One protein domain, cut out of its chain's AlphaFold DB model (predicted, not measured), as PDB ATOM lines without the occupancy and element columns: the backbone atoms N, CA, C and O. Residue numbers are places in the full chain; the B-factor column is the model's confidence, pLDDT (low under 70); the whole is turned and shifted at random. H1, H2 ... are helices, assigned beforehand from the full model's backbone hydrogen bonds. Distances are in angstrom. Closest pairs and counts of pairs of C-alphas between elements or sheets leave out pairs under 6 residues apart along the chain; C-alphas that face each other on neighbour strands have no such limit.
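Overview. This is residues 3 to 109 of the 112 residues of an uncharacterized protein of Caulobacteraceae bacterium (UniProt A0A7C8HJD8). Three long helices, H1, H2 and H3, lie side by side in a flat zigzag row with H2 in the middle, each folding back along the one before. The short H4 follows the end of H3 and turns away at a steep tilt, and its residues 102 to 109 stick out beyond the row. The printed part has 107 residues with four named helices, H1 to H4 in chain order, and no named strand; the class is all helix. It is a loose rod, with a radius of gyration of the C-alphas of 18.5 A and spans of 66 by 26 by 17 A.

Arrangement. H1, residues 4 to 29, and H2, residues 33 to 54, touch as a helical hairpin at a shallow tilt of 26 degrees, opposite ways; their closest C-alphas, of Ala 27 and Arg 36, are 3.9 A apart. H2 and H3, residues 59 to 90, form a second helical hairpin and touch at a shallow tilt of 3 degrees, opposite ways; their closest C-alphas, of Ala 52 and Ala 65, are 5.3 A apart. H1 and H3 are apart. H3 and H4, residues 95 to 109, only just touch, with 3 pairs of C-alphas within 8 A, through residue 90 and residues 97 to 101 alone; the closest C-alphas are those of Phe 90 and Leu 98, 7.1 A apart. Their tilt is steep, 56 degrees, the same way. With two of three touching pairs at a shallow tilt, the helix packing is only just mostly aligned. Every O i to N i+4 pair is within hydrogen-bond range in H2, against 20 of 22 in H1, 26 of 28 in H3 and 10 of 11 in H4.

Along the chain. H1 begins at C-alpha 4 (136.668, 151.761, 211.160) and is 37.5 A long. H2 measures 31.5 A. H3, the longest, runs 46.5 A from C-alpha 59 (151.798, 133.724, 213.309). H4, 21.6 A, ends at C-alpha 109 (183.015, 138.118, 167.042).

Size, cuts and confidence. The C-alphas of Asp 3 and Glu 109, the two farthest apart, are 67.6 A from each other. The printed part has no cut, and its three links are tight. Residues 3 to 8 and 102 to 109 stand free. Mean pLDDT of the printed part is 83.5; residues 4 to 11, 95 to 104 and 107 are under 70.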
ATOM      1  N   ASP A   3     132.993 148.759 211.943       72.00
ATOM      2  CA  ASP A   3     134.239 149.116 212.604       72.00
ATOM      3  C   ASP A   3     135.136 149.869 211.606       72.00
ATOM      4  O   ASP A   3     135.201 149.514 210.425       72.00
ATOM      5  N   ILE A   4     135.819 150.929 212.040       65.31
ATOM      6  CA  ILE A   4     136.668 151.761 211.160       65.31
ATOM      7  C   ILE A   4     137.752 150.902 210.485       65.31
ATOM      8  O   ILE A   4     138.120 151.139 209.333       65.31
ATOM      9  N   LEU A   5     138.200 149.852 211.176       60.88
ATOM     10  CA  LEU A   5     139.104 148.820 210.667       60.88
ATOM     11  C   LEU A   5     138.547 148.066 209.450       60.88
ATOM     12  O   LEU A   5     139.278 147.822 208.490       60.88
ATOM     13  N   ASP A   6     137.255 147.754 209.460       64.75
ATOM     14  CA  ASP A   6     136.566 147.040 208.382       64.75
ATOM     15  C   ASP A   6     136.395 147.945 207.148       64.75
ATOM     16  O   ASP A   6     136.530 147.514 205.998       64.75
ATOM     17  N   MET A   7     136.173 149.243 207.383       64.25
ATOM     18  CA  MET A   7     136.112 150.255 206.327       64.25
ATOM     19  C   MET A   7     137.490 150.498 205.690       64.25
ATOM     20  O   MET A   7     137.596 150.580 204.465       64.25
ATOM     21  N   MET A   8     138.557 150.529 206.498       61.06
ATOM     22  CA  MET A   8     139.934 150.638 206.009       61.06
ATOM     23  C   MET A   8     140.367 149.407 205.203       61.06
ATOM     24  O   MET A   8     140.977 149.563 204.147       61.06
ATOM     25  N   GLN A   9     140.017 148.188 205.630       67.25
ATOM     26  CA  GLN A   9     140.347 146.971 204.872       67.25
ATOM     27  C   GLN A   9     139.676 146.928 203.495       67.25
ATOM     28  O   GLN A   9     140.320 146.552 202.515       67.25
ATOM     29  N   ARG A  10     138.412 147.361 203.393       67.88
ATOM     30  CA  ARG A  10     137.704 147.431 202.102       67.88
ATOM     31  C   ARG A  10     138.310 148.450 201.143       67.88
ATOM     32  O   ARG A  10     138.290 148.216 199.941       67.88
ATOM     33  N   ALA A  11     138.858 149.549 201.656       69.62
ATOM     34  CA  ALA A  11     139.561 150.537 200.840       69.62
ATOM     35  C   ALA A  11     140.986 150.089 200.456       69.62
ATOM     36  O   ALA A  11     141.501 150.490 199.415       69.62
ATOM     37  N   HIS A  12     141.618 149.233 201.264       78.00
ATOM     38  CA  HIS A  12     143.006 148.819 201.072       78.00
ATOM     39  C   HIS A  12     143.197 147.817 199.919       78.00
ATOM     40  O   HIS A  12     144.157 147.941 199.156       78.00
ATOM     41  N   LEU A  13     142.291 146.849 199.760       78.31
ATOM     42  CA  LEU A  13     142.355 145.848 198.685       78.31
ATOM     43  C   LEU A  13     142.384 146.454 197.265       78.31
ATOM     44  O   LEU A  13     143.278 146.102 196.495       78.31
ATOM     45  N   PRO A  14     141.488 147.390 196.891       82.56
ATOM     46  CA  PRO A  14     141.529 147.991 195.560       82.56
ATOM     47  C   PRO A  14     142.779 148.851 195.341       82.56
ATOM     48  O   PRO A  14     143.302 148.876 194.232       82.56
ATOM     49  N   LEU A  15     143.307 149.506 196.382       85.31
ATOM     50  CA  LEU A  15     144.565 150.256 196.282       85.31
ATOM     51  C   LEU A  15     145.758 149.340 195.973       85.31
ATOM     52  O   LEU A  15     146.587 149.685 195.132       85.31
ATOM     53  N   LEU A  16     145.826 148.164 196.604       86.94
ATOM     54  CA  LEU A  16     146.869 147.174 196.322       86.94
ATOM     55  C   LEU A  16     146.746 146.614 194.906       86.94
ATOM     56  O   LEU A  16     147.740 146.562 194.188       86.94
ATOM     57  N   ALA A  17     145.529 146.284 194.468       87.50
ATOM     58  CA  ALA A  17     145.287 145.828 193.103       87.50
ATOM     59  C   ALA A  17     145.730 146.876 192.067       87.50
ATOM     60  O   ALA A  17     146.404 146.543 191.092       87.50
ATOM     61  N   VAL A  18     145.420 148.156 192.304       90.88
ATOM     62  CA  VAL A  18     145.886 149.260 191.452       90.88
ATOM     63  C   VAL A  18     147.410 149.356 191.463       90.88
ATOM     64  O   VAL A  18     148.000 149.492 190.395       90.88
ATOM     65  N   ALA A  19     148.061 149.242 192.622       90.69
ATOM     66  CA  ALA A  19     149.521 149.275 192.712       90.69
ATOM     67  C   ALA A  19     150.182 148.117 191.940       90.69
ATOM     68  O   ALA A  19     151.167 148.340 191.237       90.69
ATOM     69  N   ILE A  20     149.612 146.908 192.004       91.19
ATOM     70  CA  ILE A  20     150.088 145.741 191.247       91.19
ATOM     71  C   ILE A  20     149.948 145.987 189.744       91.19
ATOM     72  O   ILE A  20     150.927 145.880 189.006       91.19
ATOM     73  N   VAL A  21     148.751 146.357 189.283       94.50
ATOM     74  CA  VAL A  21     148.476 146.556 187.851       94.50
ATOM     75  C   VAL A  21     149.282 147.726 187.293       94.50
ATOM     76  O   VAL A  21     149.871 147.604 186.222       94.50
ATOM     77  N   ALA A  22     149.357 148.844 188.014       92.69
ATOM     78  CA  ALA A  22     150.133 150.004 187.595       92.69
ATOM     79  C   ALA A  22     151.636 149.699 187.581       92.69
ATOM     80  O   ALA A  22     152.308 150.020 186.603       92.69
ATOM     81  N   GLY A  23     152.161 149.037 188.617       91.88
ATOM     82  CA  GLY A  23     153.568 148.644 188.692       91.88
ATOM     83  C   GLY A  23     153.972 147.712 187.548       91.88
ATOM     84  O   GLY A  23     154.929 147.993 186.822       91.88
ATOM     85  N   LEU A  24     153.190 146.653 187.311       92.31
ATOM     86  CA  LEU A  24     153.410 145.734 186.190       92.31
ATOM     87  C   LEU A  24     153.206 146.415 184.834       92.31
ATOM     88  O   LEU A  24     153.970 146.162 183.905       92.31
ATOM     89  N   GLY A  25     152.226 147.312 184.716       91.88
ATOM     90  CA  GLY A  25     151.979 148.092 183.505       91.88
ATOM     91  C   GLY A  25     153.166 148.984 183.142       91.88
ATOM     92  O   GLY A  25     153.622 148.970 181.999       91.88
ATOM     93  N   VAL A  26     153.731 149.696 184.122       92.81
ATOM     94  CA  VAL A  26     154.959 150.487 183.940       92.81
ATOM     95  C   VAL A  26     156.128 149.584 183.551       92.81
ATOM     96  O   VAL A  26     156.873 149.914 182.625       92.81
ATOM     97  N   ALA A  27     156.275 148.425 184.195       90.31
ATOM     98  CA  ALA A  27     157.341 147.484 183.870       90.31
ATOM     99  C   ALA A  27     157.217 146.876 182.466       90.31
ATOM    100  O   ALA A  27     158.222 146.689 181.774       90.31
ATOM    101  N   ALA A  28     155.999 146.609 182.006       89.06
ATOM    102  CA  ALA A  28     155.750 146.083 180.674       89.06
ATOM    103  C   ALA A  28     155.964 147.149 179.586       89.06
ATOM    104  O   ALA A  28     156.561 146.851 178.552       89.06
ATOM    105  N   ALA A  29     155.514 148.384 179.826       90.62
ATOM    106  CA  ALA A  29     155.510 149.448 178.824       90.62
ATOM    107  C   ALA A  29     156.819 150.254 178.749       90.62
ATOM    108  O   ALA A  29     157.096 150.881 177.724       90.62
ATOM    109  N   SER A  30     157.629 150.272 179.813       89.19
ATOM    110  CA  SER A  30     158.856 151.070 179.844       89.19
ATOM    111  C   SER A  30     160.007 150.423 179.069       89.19
ATOM    112  O   SER A  30     160.280 149.230 179.206       89.19
ATOM    113  N   ARG A  31     160.737 151.246 178.306       86.94
ATOM    114  CA  ARG A  31     162.028 150.885 177.688       86.94
ATOM    115  C   ARG A  31     163.213 151.066 178.640       86.94
ATOM    116  O   ARG A  31     164.172 150.304 178.560       86.94
ATOM    117  N   ASP A  32     163.087 152.000 179.575       88.88
ATOM    118  CA  ASP A  32     164.070 152.282 180.617       88.88
ATOM    119  C   ASP A  32     164.019 151.172 181.671       88.88
ATOM    120  O   ASP A  32     162.985 150.983 182.325       88.88
ATOM    121  N   LEU A  33     165.121 150.432 181.818       86.69
ATOM    122  CA  LEU A  33     165.241 149.295 182.728       86.69
ATOM    123  C   LEU A  33     165.092 149.706 184.203       86.69
ATOM    124  O   LEU A  33     164.578 148.923 185.000       86.69
ATOM    125  N   GLY A  34     165.464 150.936 184.565       89.00
ATOM    126  CA  GLY A  34     165.274 151.482 185.909       89.00
ATOM    127  C   GLY A  34     163.797 151.665 186.247       89.00
ATOM    128  O   GLY A  34     163.332 151.217 187.296       89.00
ATOM    129  N   LYS A  35     163.015 152.231 185.321       90.31
ATOM    130  CA  LYS A  35     161.551 152.325 185.470       90.31
ATOM    131  C   LYS A  35     160.897 150.945 185.509       90.31
ATOM    132  O   LYS A  35     159.927 150.760 186.243       90.31
ATOM    133  N   ARG A  36     161.433 149.969 184.763       91.94
ATOM    134  CA  ARG A  36     160.942 148.584 184.819       91.94
ATOM    135  C   ARG A  36     161.167 147.962 186.186       91.94
ATOM    136  O   ARG A  36     160.223 147.426 186.761       91.94
ATOM    137  N   LEU A  37     162.379 148.089 186.724       92.88
ATOM    138  CA  LEU A  37     162.703 147.599 188.057       92.88
ATOM    139  C   LEU A  37     161.810 148.251 189.117       92.88
ATOM    140  O   LEU A  37     161.260 147.549 189.964       92.88
ATOM    141  N   LEU A  38     161.612 149.569 189.039       92.12
ATOM    142  CA  LEU A  38     160.734 150.292 189.957       92.12
ATOM    143  C   LEU A  38     159.289 149.780 189.877       92.12
ATOM    144  O   LEU A  38     158.681 149.523 190.914       92.12
ATOM    145  N   GLY A  39     158.762 149.562 188.670       92.75
ATOM    146  CA  GLY A  39     157.431 148.987 188.468       92.75
ATOM    147  C   GLY A  39     157.273 147.597 189.095       92.75
ATOM    148  O   GLY A  39     156.299 147.348 189.808       92.75
ATOM    149  N   VAL A  40     158.263 146.717 188.911       94.12
ATOM    150  CA  VAL A  40     158.285 145.384 189.541       94.12
ATOM    151  C   VAL A  40     158.348 145.494 191.066       94.12
ATOM    152  O   VAL A  40     157.607 144.795 191.750       94.12
ATOM    153  N   CYS A  41     159.173 146.394 191.608       94.44
ATOM    154  CA  CYS A  41     159.285 146.599 193.054       94.44
ATOM    155  C   CYS A  41     157.961 147.072 193.668       94.44
ATOM    156  O   CYS A  41     157.559 146.563 194.711       94.44
ATOM    157  N   VAL A  42     157.261 148.005 193.016       94.25
ATOM    158  CA  VAL A  42     155.949 148.491 193.473       94.25
ATOM    159  C   VAL A  42     154.922 147.358 193.492       94.25
ATOM    160  O   VAL A  42     154.232 147.178 194.496       94.25
ATOM    161  N   ALA A  43     154.854 146.554 192.428       93.00
ATOM    162  CA  ALA A  43     153.938 145.417 192.368       93.00
ATOM    163  C   ALA A  43     154.272 144.343 193.420       93.00
ATOM    164  O   ALA A  43     153.376 143.824 194.085       93.00
ATOM    165  N   ALA A  44     155.558 144.047 193.615       92.50
ATOM    166  CA  ALA A  44     156.015 143.076 194.601       92.50
ATOM    167  C   ALA A  44     155.713 143.525 196.040       92.50
ATOM    168  O   ALA A  44     155.204 142.735 196.831       92.50
ATOM    169  N   LEU A  45     155.959 144.797 196.375       92.06
ATOM    170  CA  LEU A  45     155.618 145.358 197.687       92.06
ATOM    171  C   LEU A  45     154.112 145.325 197.945       92.06
ATOM    172  O   LEU A  45     153.694 144.992 199.053       92.06
ATOM    173  N   ALA A  46     153.295 145.623 196.935       91.94
ATOM    174  CA  ALA A  46     151.847 145.511 197.052       91.94
ATOM    175  C   ALA A  46     151.406 144.064 197.348       91.94
ATOM    176  O   ALA A  46     150.624 143.852 198.273       91.94
ATOM    177  N   GLY A  47     151.978 143.070 196.660       89.75
ATOM    178  CA  GLY A  47     151.709 141.652 196.935       89.75
ATOM    179  C   GLY A  47     152.187 141.193 198.319       89.75
ATOM    180  O   GLY A  47     151.464 140.492 199.022       89.75
ATOM    181  N   VAL A  48     153.369 141.632 198.767       91.56
ATOM    182  CA  VAL A  48     153.859 141.350 200.132       91.56
ATOM    183  C   VAL A  48     152.951 141.987 201.185       91.56
ATOM    184  O   VAL A  48     152.677 141.372 202.213       91.56
ATOM    185  N   THR A  49     152.451 143.198 200.926       89.44
ATOM    186  CA  THR A  49     151.512 143.891 201.819       89.44
ATOM    187  C   THR A  49     150.188 143.137 201.903       89.44
ATOM    188  O   THR A  49     149.664 142.941 202.996       89.44
ATOM    189  N   GLU A  50     149.670 142.654 200.771       88.81
ATOM    190  CA  GLU A  50     148.476 141.805 200.731       88.81
ATOM    191  C   GLU A  50     148.677 140.518 201.538       88.81
ATOM    192  O   GLU A  50     147.861 140.192 202.401       88.81
ATOM    193  N   LEU A  51     149.806 139.834 201.326       86.69
ATOM    194  CA  LEU A  51     150.154 138.622 202.061       86.69
ATOM    195  C   LEU A  51     150.228 138.889 203.569       86.69
ATOM    196  O   LEU A  51     149.615 138.162 204.343       86.69
ATOM    197  N   ALA A  52     150.895 139.968 203.991       86.81
ATOM    198  CA  ALA A  52     150.989 140.351 205.398       86.81
ATOM    199  C   ALA A  52     149.612 140.620 206.029       86.81
ATOM    200  O   ALA A  52     149.372 140.232 207.173       86.81
ATOM    201  N   VAL A  53     148.691 141.250 205.288       85.50
ATOM    202  CA  VAL A  53     147.312 141.484 205.745       85.50
ATOM    203  C   VAL A  53     146.547 140.168 205.879       85.50
ATOM    204  O   VAL A  53     145.864 139.975 206.886       85.50
ATOM    205  N   LEU A  54     146.671 139.257 204.911       84.81
ATOM    206  CA  LEU A  54     146.005 137.951 204.935       84.81
ATOM    207  C   LEU A  54     146.509 137.065 206.081       84.81
ATOM    208  O   LEU A  54     145.723 136.354 206.702       84.81
ATOM    209  N   THR A  55     147.800 137.137 206.404       86.81
ATOM    210  CA  THR A  55     148.426 136.295 207.435       86.81
ATOM    211  C   THR A  55     148.450 136.930 208.824       86.81
ATOM    212  O   THR A  55     148.968 136.326 209.758       86.81
ATOM    213  N   ARG A  56     147.910 138.143 209.015       82.25
ATOM    214  CA  ARG A  56     148.062 138.922 210.266       82.25
ATOM    215  C   ARG A  56     147.525 138.241 211.534       82.25
ATOM    216  O   ARG A  56     147.905 138.622 212.636       82.25
ATOM    217  N   HIS A  57     146.614 137.282 211.382       85.44
ATOM    218  CA  HIS A  57     146.013 136.532 212.489       85.44
ATOM    219  C   HIS A  57     146.615 135.133 212.669       85.44
ATOM    220  O   HIS A  57     146.226 134.431 213.599       85.44
ATOM    221  N   ASP A  58     147.560 134.740 211.813       87.31
ATOM    222  CA  ASP A  58     148.228 133.447 211.875       87.31
ATOM    223  C   ASP A  58     149.756 133.643 211.942       87.31
ATOM    224  O   ASP A  58     150.404 133.916 210.924       87.31
ATOM    225  N   PRO A  59     150.366 133.510 213.135       80.44
ATOM    226  CA  PRO A  59     151.798 133.724 213.309       80.44
ATOM    227  C   PRO A  59     152.653 132.698 212.553       80.44
ATOM    228  O   PRO A  59     153.794 133.011 212.210       80.44
ATOM    229  N   ALA A  60     152.125 131.506 212.248       80.88
ATOM    230  CA  ALA A  60     152.847 130.527 211.441       80.88
ATOM    231  C   ALA A  60     153.011 131.040 210.003       80.88
ATOM    232  O   ALA A  60     154.104 130.967 209.435       80.88
ATOM    233  N   LEU A  61     151.959 131.647 209.447       83.56
ATOM    234  CA  LEU A  61     151.965 132.202 208.092       83.56
ATOM    235  C   LEU A  61     152.640 133.582 208.005       83.56
ATOM    236  O   LEU A  61     153.203 133.922 206.963       83.56
ATOM    237  N   ALA A  62     152.664 134.356 209.095       83.38
ATOM    238  CA  ALA A  62     153.330 135.662 209.149       83.38
ATOM    239  C   ALA A  62     154.842 135.583 208.853       83.38
ATOM    240  O   ALA A  62     155.412 136.494 208.247       83.38
ATOM    241  N   SER A  63     155.487 134.469 209.217       86.56
ATOM    242  CA  SER A  63     156.892 134.200 208.874       86.56
ATOM    243  C   SER A  63     157.127 134.139 207.354       86.56
ATOM    244  O   SER A  63     158.159 134.604 206.866       86.56
ATOM    245  N   GLY A  64     156.137 133.661 206.593       85.81
ATOM    246  CA  GLY A  64     156.162 133.626 205.132       85.81
ATOM    247  C   GLY A  64     156.095 135.019 204.504       85.81
ATOM    248  O   GLY A  64     156.835 135.297 203.561       85.81
ATOM    249  N   ALA A  65     155.285 135.927 205.060       87.88
ATOM    250  CA  ALA A  65     155.231 137.321 204.608       87.88
ATOM    251  C   ALA A  65     156.568 138.053 204.833       87.88
ATOM    252  O   ALA A  65     157.034 138.796 203.968       87.88
ATOM    253  N   LEU A  66     157.226 137.785 205.965       87.69
ATOM    254  CA  LEU A  66     158.572 138.281 206.264       87.69
ATOM    255  C   LEU A  66     159.617 137.735 205.284       87.69
ATOM    256  O   LEU A  66     160.404 138.510 204.740       87.69
ATOM    257  N   ALA A  67     159.602 136.428 205.012       91.06
ATOM    258  CA  ALA A  67     160.502 135.816 204.037       91.06
ATOM    259  C   ALA A  67     160.305 136.410 202.632       91.06
ATOM    260  O   ALA A  67     161.284 136.759 201.970       91.06
ATOM    261  N   ALA A  68     159.054 136.599 202.201       90.50
ATOM    262  CA  ALA A  68     158.734 137.242 200.930       90.50
ATOM    263  C   ALA A  68     159.265 138.686 200.869       90.50
ATOM    264  O   ALA A  68     159.875 139.072 199.875       90.50
ATOM    265  N   CYS A  69     159.120 139.459 201.950       92.06
ATOM    266  CA  CYS A  69     159.668 140.813 202.046       92.06
ATOM    267  C   CYS A  69     161.197 140.833 201.859       92.06
ATOM    268  O   CYS A  69     161.718 141.610 201.058       92.06
ATOM    269  N   VAL A  70     161.917 139.932 202.537       94.56
ATOM    270  CA  VAL A  70     163.381 139.818 202.416       94.56
ATOM    271  C   VAL A  70     163.797 139.445 200.992       94.56
ATOM    272  O   VAL A  70     164.735 140.039 200.460       94.56
ATOM    273  N   MET A  71     163.092 138.511 200.345       94.06
ATOM    274  CA  MET A  71     163.374 138.150 198.951       94.06
ATOM    275  C   MET A  71     163.163 139.328 197.997       94.06
ATOM    276  O   MET A  71     163.999 139.555 197.125       94.06
ATOM    277  N   VAL A  72     162.089 140.104 198.177       93.81
ATOM    278  CA  VAL A  72     161.819 141.295 197.354       93.81
ATOM    279  C   VAL A  72     162.924 142.337 197.519       93.81
ATOM    280  O   VAL A  72     163.416 142.858 196.520       93.81
ATOM    281  N   LEU A  73     163.371 142.603 198.749       92.56
ATOM    282  CA  LEU A  73     164.479 143.530 199.006       92.56
ATOM    283  C   LEU A  73     165.797 143.037 198.395       92.56
ATOM    284  O   LEU A  73     166.512 143.818 197.768       92.56
ATOM    285  N   GLY A  74     166.100 141.744 198.533       93.94
ATOM    286  CA  GLY A  74     167.282 141.128 197.930       93.94
ATOM    287  C   GLY A  74     167.270 141.225 196.403       93.94
ATOM    288  O   GLY A  74     168.251 141.666 195.805       93.94
ATOM    289  N   GLY A  75     166.140 140.895 195.774       93.06
ATOM    290  CA  GLY A  75     165.959 141.007 194.327       93.06
ATOM    291  C   GLY A  75     166.044 142.452 193.831       93.06
ATOM    292  O   GLY A  75     166.691 142.715 192.818       93.06
ATOM    293  N   ALA A  76     165.470 143.409 194.567       93.25
ATOM    294  CA  ALA A  76     165.583 144.829 194.246       93.25
ATOM    295  C   ALA A  76     167.041 145.313 194.317       93.25
ATOM    296  O   ALA A  76     167.511 145.973 193.391       93.25
ATOM    297  N   ALA A  77     167.780 144.939 195.365       94.19
ATOM    298  CA  ALA A  77     169.192 145.288 195.513       94.19
ATOM    299  C   ALA A  77     170.053 144.704 194.381       94.19
ATOM    300  O   ALA A  77     170.872 145.414 193.796       94.19
ATOM    301  N   GLN A  78     169.831 143.436 194.025       94.75
ATOM    302  CA  GLN A  78     170.492 142.797 192.884       94.75
ATOM    303  C   GLN A  78     170.140 143.488 191.562       94.75
ATOM    304  O   GLN A  78     171.031 143.763 190.760       94.75
ATOM    305  N   GLY A  79     168.868 143.830 191.350       92.25
ATOM    306  CA  GLY A  79     168.418 144.567 190.171       92.25
ATOM    307  C   GLY A  79     169.101 145.928 190.038       92.25
ATOM    308  O   GLY A  79     169.568 146.276 188.957       92.25
ATOM    309  N   VAL A  80     169.224 146.679 191.137       92.38
ATOM    310  CA  VAL A  80     169.945 147.962 191.146       92.38
ATOM    311  C   VAL A  80     171.427 147.758 190.836       92.38
ATOM    312  O   VAL A  80     171.971 148.481 190.006       92.38
ATOM    313  N   ALA A  81     172.078 146.762 191.440       92.50
ATOM    314  CA  ALA A  81     173.484 146.468 191.163       92.50
ATOM    315  C   ALA A  81     173.726 146.132 189.680       92.50
ATOM    316  O   ALA A  81     174.693 146.608 189.086       92.50
ATOM    317  N   LEU A  82     172.822 145.366 189.062       88.75
ATOM    318  CA  LEU A  82     172.878 145.061 187.631       88.75
ATOM    319  C   LEU A  82     172.655 146.305 186.768       88.75
ATOM    320  O   LEU A  82     173.378 146.493 185.796       88.75
ATOM    321  N   LEU A  83     171.711 147.179 187.128       89.06
ATOM    322  CA  LEU A  83     171.489 148.444 186.416       89.06
ATOM    323  C   LEU A  83     172.720 149.350 186.442       89.06
ATOM    324  O   LEU A  83     173.020 149.994 185.440       89.06
ATOM    325  N   VAL A  84     173.419 149.409 187.579       88.44
ATOM    326  CA  VAL A  84     174.661 150.182 187.713       88.44
ATOM    327  C   VAL A  84     175.722 149.636 186.763       88.44
ATOM    328  O   VAL A  84     176.246 150.408 185.968       88.44
ATOM    329  N   ARG A  85     175.957 148.318 186.767       86.94
ATOM    330  CA  ARG A  85     176.916 147.685 185.846       86.94
ATOM    331  C   ARG A  85     176.554 147.907 184.385       86.94
ATOM    332  O   ARG A  85     177.381 148.357 183.613       86.94
ATOM    333  N   VAL A  86     175.289 147.699 184.024       83.88
ATOM    334  CA  VAL A  86     174.791 147.960 182.666       83.88
ATOM    335  C   VAL A  86     175.052 149.406 182.243       83.88
ATOM    336  O   VAL A  86     175.475 149.665 181.119       83.88
ATOM    337  N   ARG A  87     174.826 150.364 183.143       84.44
ATOM    338  CA  ARG A  87     175.107 151.771 182.865       84.44
ATOM    339  C   ARG A  87     176.603 152.032 182.679       84.44
ATOM    340  O   ARG A  87     176.947 152.854 181.836       84.44
ATOM    341  N   GLU A  88     177.455 151.396 183.477       83.44
ATOM    342  CA  GLU A  88     178.915 151.524 183.394       83.44
ATOM    343  C   GLU A  88     179.461 150.913 182.096       83.44
ATOM    344  O   GLU A  88     180.236 151.571 181.406       83.44
ATOM    345  N   ASP A  89     178.993 149.720 181.727       81.06
ATOM    346  CA  ASP A  89     179.487 148.962 180.573       81.06
ATOM    347  C   ASP A  89     178.949 149.503 179.234       81.06
ATOM    348  O   ASP A  89     179.671 149.547 178.239       81.06
ATOM    349  N   PHE A  90     177.686 149.951 179.196       76.25
ATOM    350  CA  PHE A  90     176.994 150.330 177.952       76.25
ATOM    351  C   PHE A  90     176.625 151.820 177.860       76.25
ATOM    352  O   PHE A  90     176.017 152.254 176.881       76.25
ATOM    353  N   GLY A  91     176.951 152.624 178.877       71.56
ATOM    354  CA  GLY A  91     176.691 154.070 178.897       71.56
ATOM    355  C   GLY A  91     175.215 154.466 179.056       71.56
ATOM    356  O   GLY A  91     174.893 155.656 179.024       71.56
ATOM    357  N   GLY A  92     174.304 153.505 179.251       76.69
ATOM    358  CA  GLY A  92     172.864 153.750 179.361       76.69
ATOM    359  C   GLY A  92     172.076 152.562 179.920       76.69
ATOM    360  O   GLY A  92     172.553 151.437 179.949       76.69
ATOM    361  N   VAL A  93     170.849 152.828 180.375       77.12
ATOM    362  CA  VAL A  93     169.933 151.846 181.006       77.12
ATOM    363  C   VAL A  93     168.676 151.580 180.169       77.12
ATOM    364  O   VAL A  93     167.699 151.014 180.655       77.12
ATOM    365  N   ASP A  94     168.679 151.971 178.896       79.69
ATOM    366  CA  ASP A  94     167.583 151.676 177.975       79.69
ATOM    367  C   ASP A  94     167.741 150.272 177.379       79.69
ATOM    368  O   ASP A  94     168.749 149.952 176.748       79.69
ATOM    369  N   ALA A  95     166.698 149.448 177.495       67.25
ATOM    370  CA  ALA A  95     166.677 148.085 176.959       67.25
ATOM    371  C   ALA A  95     166.887 148.041 175.432       67.25
ATOM    372  O   ALA A  95     167.369 147.052 174.887       67.25
ATOM    373  N   GLY A  96     166.525 149.126 174.735       62.44
ATOM    374  CA  GLY A  96     166.777 149.277 173.302       62.44
ATOM    375  C   GLY A  96     168.255 149.483 172.963       62.44
ATOM    376  O   GLY A  96     168.695 149.001 171.926       62.44
ATOM    377  N   GLY A  97     169.017 150.150 173.838       60.47
ATOM    378  CA  GLY A  97     170.457 150.356 173.666       60.47
ATOM    379  C   GLY A  97     171.251 149.067 173.873       60.47
ATOM    380  O   GLY A  97     172.150 148.777 173.090       60.47
ATOM    381  N   LEU A  98     170.841 148.241 174.844       65.00
ATOM    382  CA  LEU A  98     171.452 146.930 175.092       65.00
ATOM    383  C   LEU A  98     171.379 146.011 173.868       65.00
ATOM    384  O   LEU A  98     172.369 145.399 173.490       65.00
ATOM    385  N   ARG A  99     170.219 145.969 173.203       64.81
ATOM    386  CA  ARG A  99     170.007 145.120 172.023       64.81
ATOM    387  C   ARG A  99     170.886 145.522 170.834       64.81
ATOM    388  O   ARG A  99     171.195 144.689 169.994       64.81
ATOM    389  N   VAL A 100     171.268 146.797 170.740       62.06
ATOM    390  CA  VAL A 100     172.187 147.285 169.698       62.06
ATOM    391  C   VAL A 100     173.637 146.958 170.052       62.06
ATOM    392  O   VAL A 100     174.399 146.600 169.159       62.06
ATOM    393  N   ALA A 101     174.010 147.036 171.331       62.19
ATOM    394  CA  ALA A 101     175.332 146.618 171.792       62.19
ATOM    395  C   ALA A 101     175.559 145.116 171.562       62.19
ATOM    396  O   ALA A 101     176.578 144.745 170.995       62.19
ATOM    397  N   GLU A 102     174.570 144.282 171.889       63.69
ATOM    398  CA  GLU A 102     174.598 142.830 171.666       63.69
ATOM    399  C   GLU A 102     174.748 142.482 170.172       63.69
ATOM    400  O   GLU A 102     175.563 141.648 169.799       63.69
ATOM    401  N   LEU A 103     174.046 143.202 169.285       67.38
ATOM    402  CA  LEU A 103     174.191 143.036 167.831       67.38
ATOM    403  C   LEU A 103     175.564 143.468 167.292       67.38
ATOM    404  O   LEU A 103     175.998 142.953 166.262       67.38
ATOM    405  N   ASN A 104     176.216 144.443 167.928       69.38
ATOM    406  CA  ASN A 104     177.552 144.887 167.532       69.38
ATOM    407  C   ASN A 104     178.639 143.933 168.039       69.38
ATOM    408  O   ASN A 104     179.605 143.706 167.316       69.38
ATOM    409  N   ASP A 105     178.466 143.358 169.228       74.12
ATOM    410  CA  ASP A 105     179.375 142.353 169.788       74.12
ATOM    411  C   ASP A 105     179.353 141.068 168.940       74.12
ATOM    412  O   ASP A 105     180.387 140.610 168.462       74.12
ATOM    413  N   ASP A 106     178.154 140.601 168.573       74.38
ATOM    414  CA  ASP A 106     177.941 139.485 167.641       74.38
ATOM    415  C   ASP A 106     178.628 139.683 166.276       74.38
ATOM    416  O   ASP A 106     179.045 138.719 165.631       74.38
ATOM    417  N   ARG A 107     178.695 140.928 165.787       69.56
ATOM    418  CA  ARG A 107     179.381 141.270 164.528       69.56
ATOM    419  C   ARG A 107     180.893 141.304 164.702       69.56
ATOM    420  O   ARG A 107     181.606 140.776 163.851       69.56
ATOM    421  N   ALA A 108     181.369 141.853 165.817       70.69
ATOM    422  CA  ALA A 108     182.786 141.876 166.151       70.69
ATOM    423  C   ALA A 108     183.356 140.454 166.305       70.69
ATOM    424  O   ALA A 108     184.428 140.169 165.774       70.69
ATOM    425  N   GLU A 109     182.619 139.532 166.934       72.69
ATOM    426  CA  GLU A 109     183.015 138.118 167.042       72.69
ATOM    427  C   GLU A 109     183.030 137.387 165.688       72.69
ATOM    428  O   GLU A 109     183.798 136.442 165.497       72.69
TER     429      GLU A 109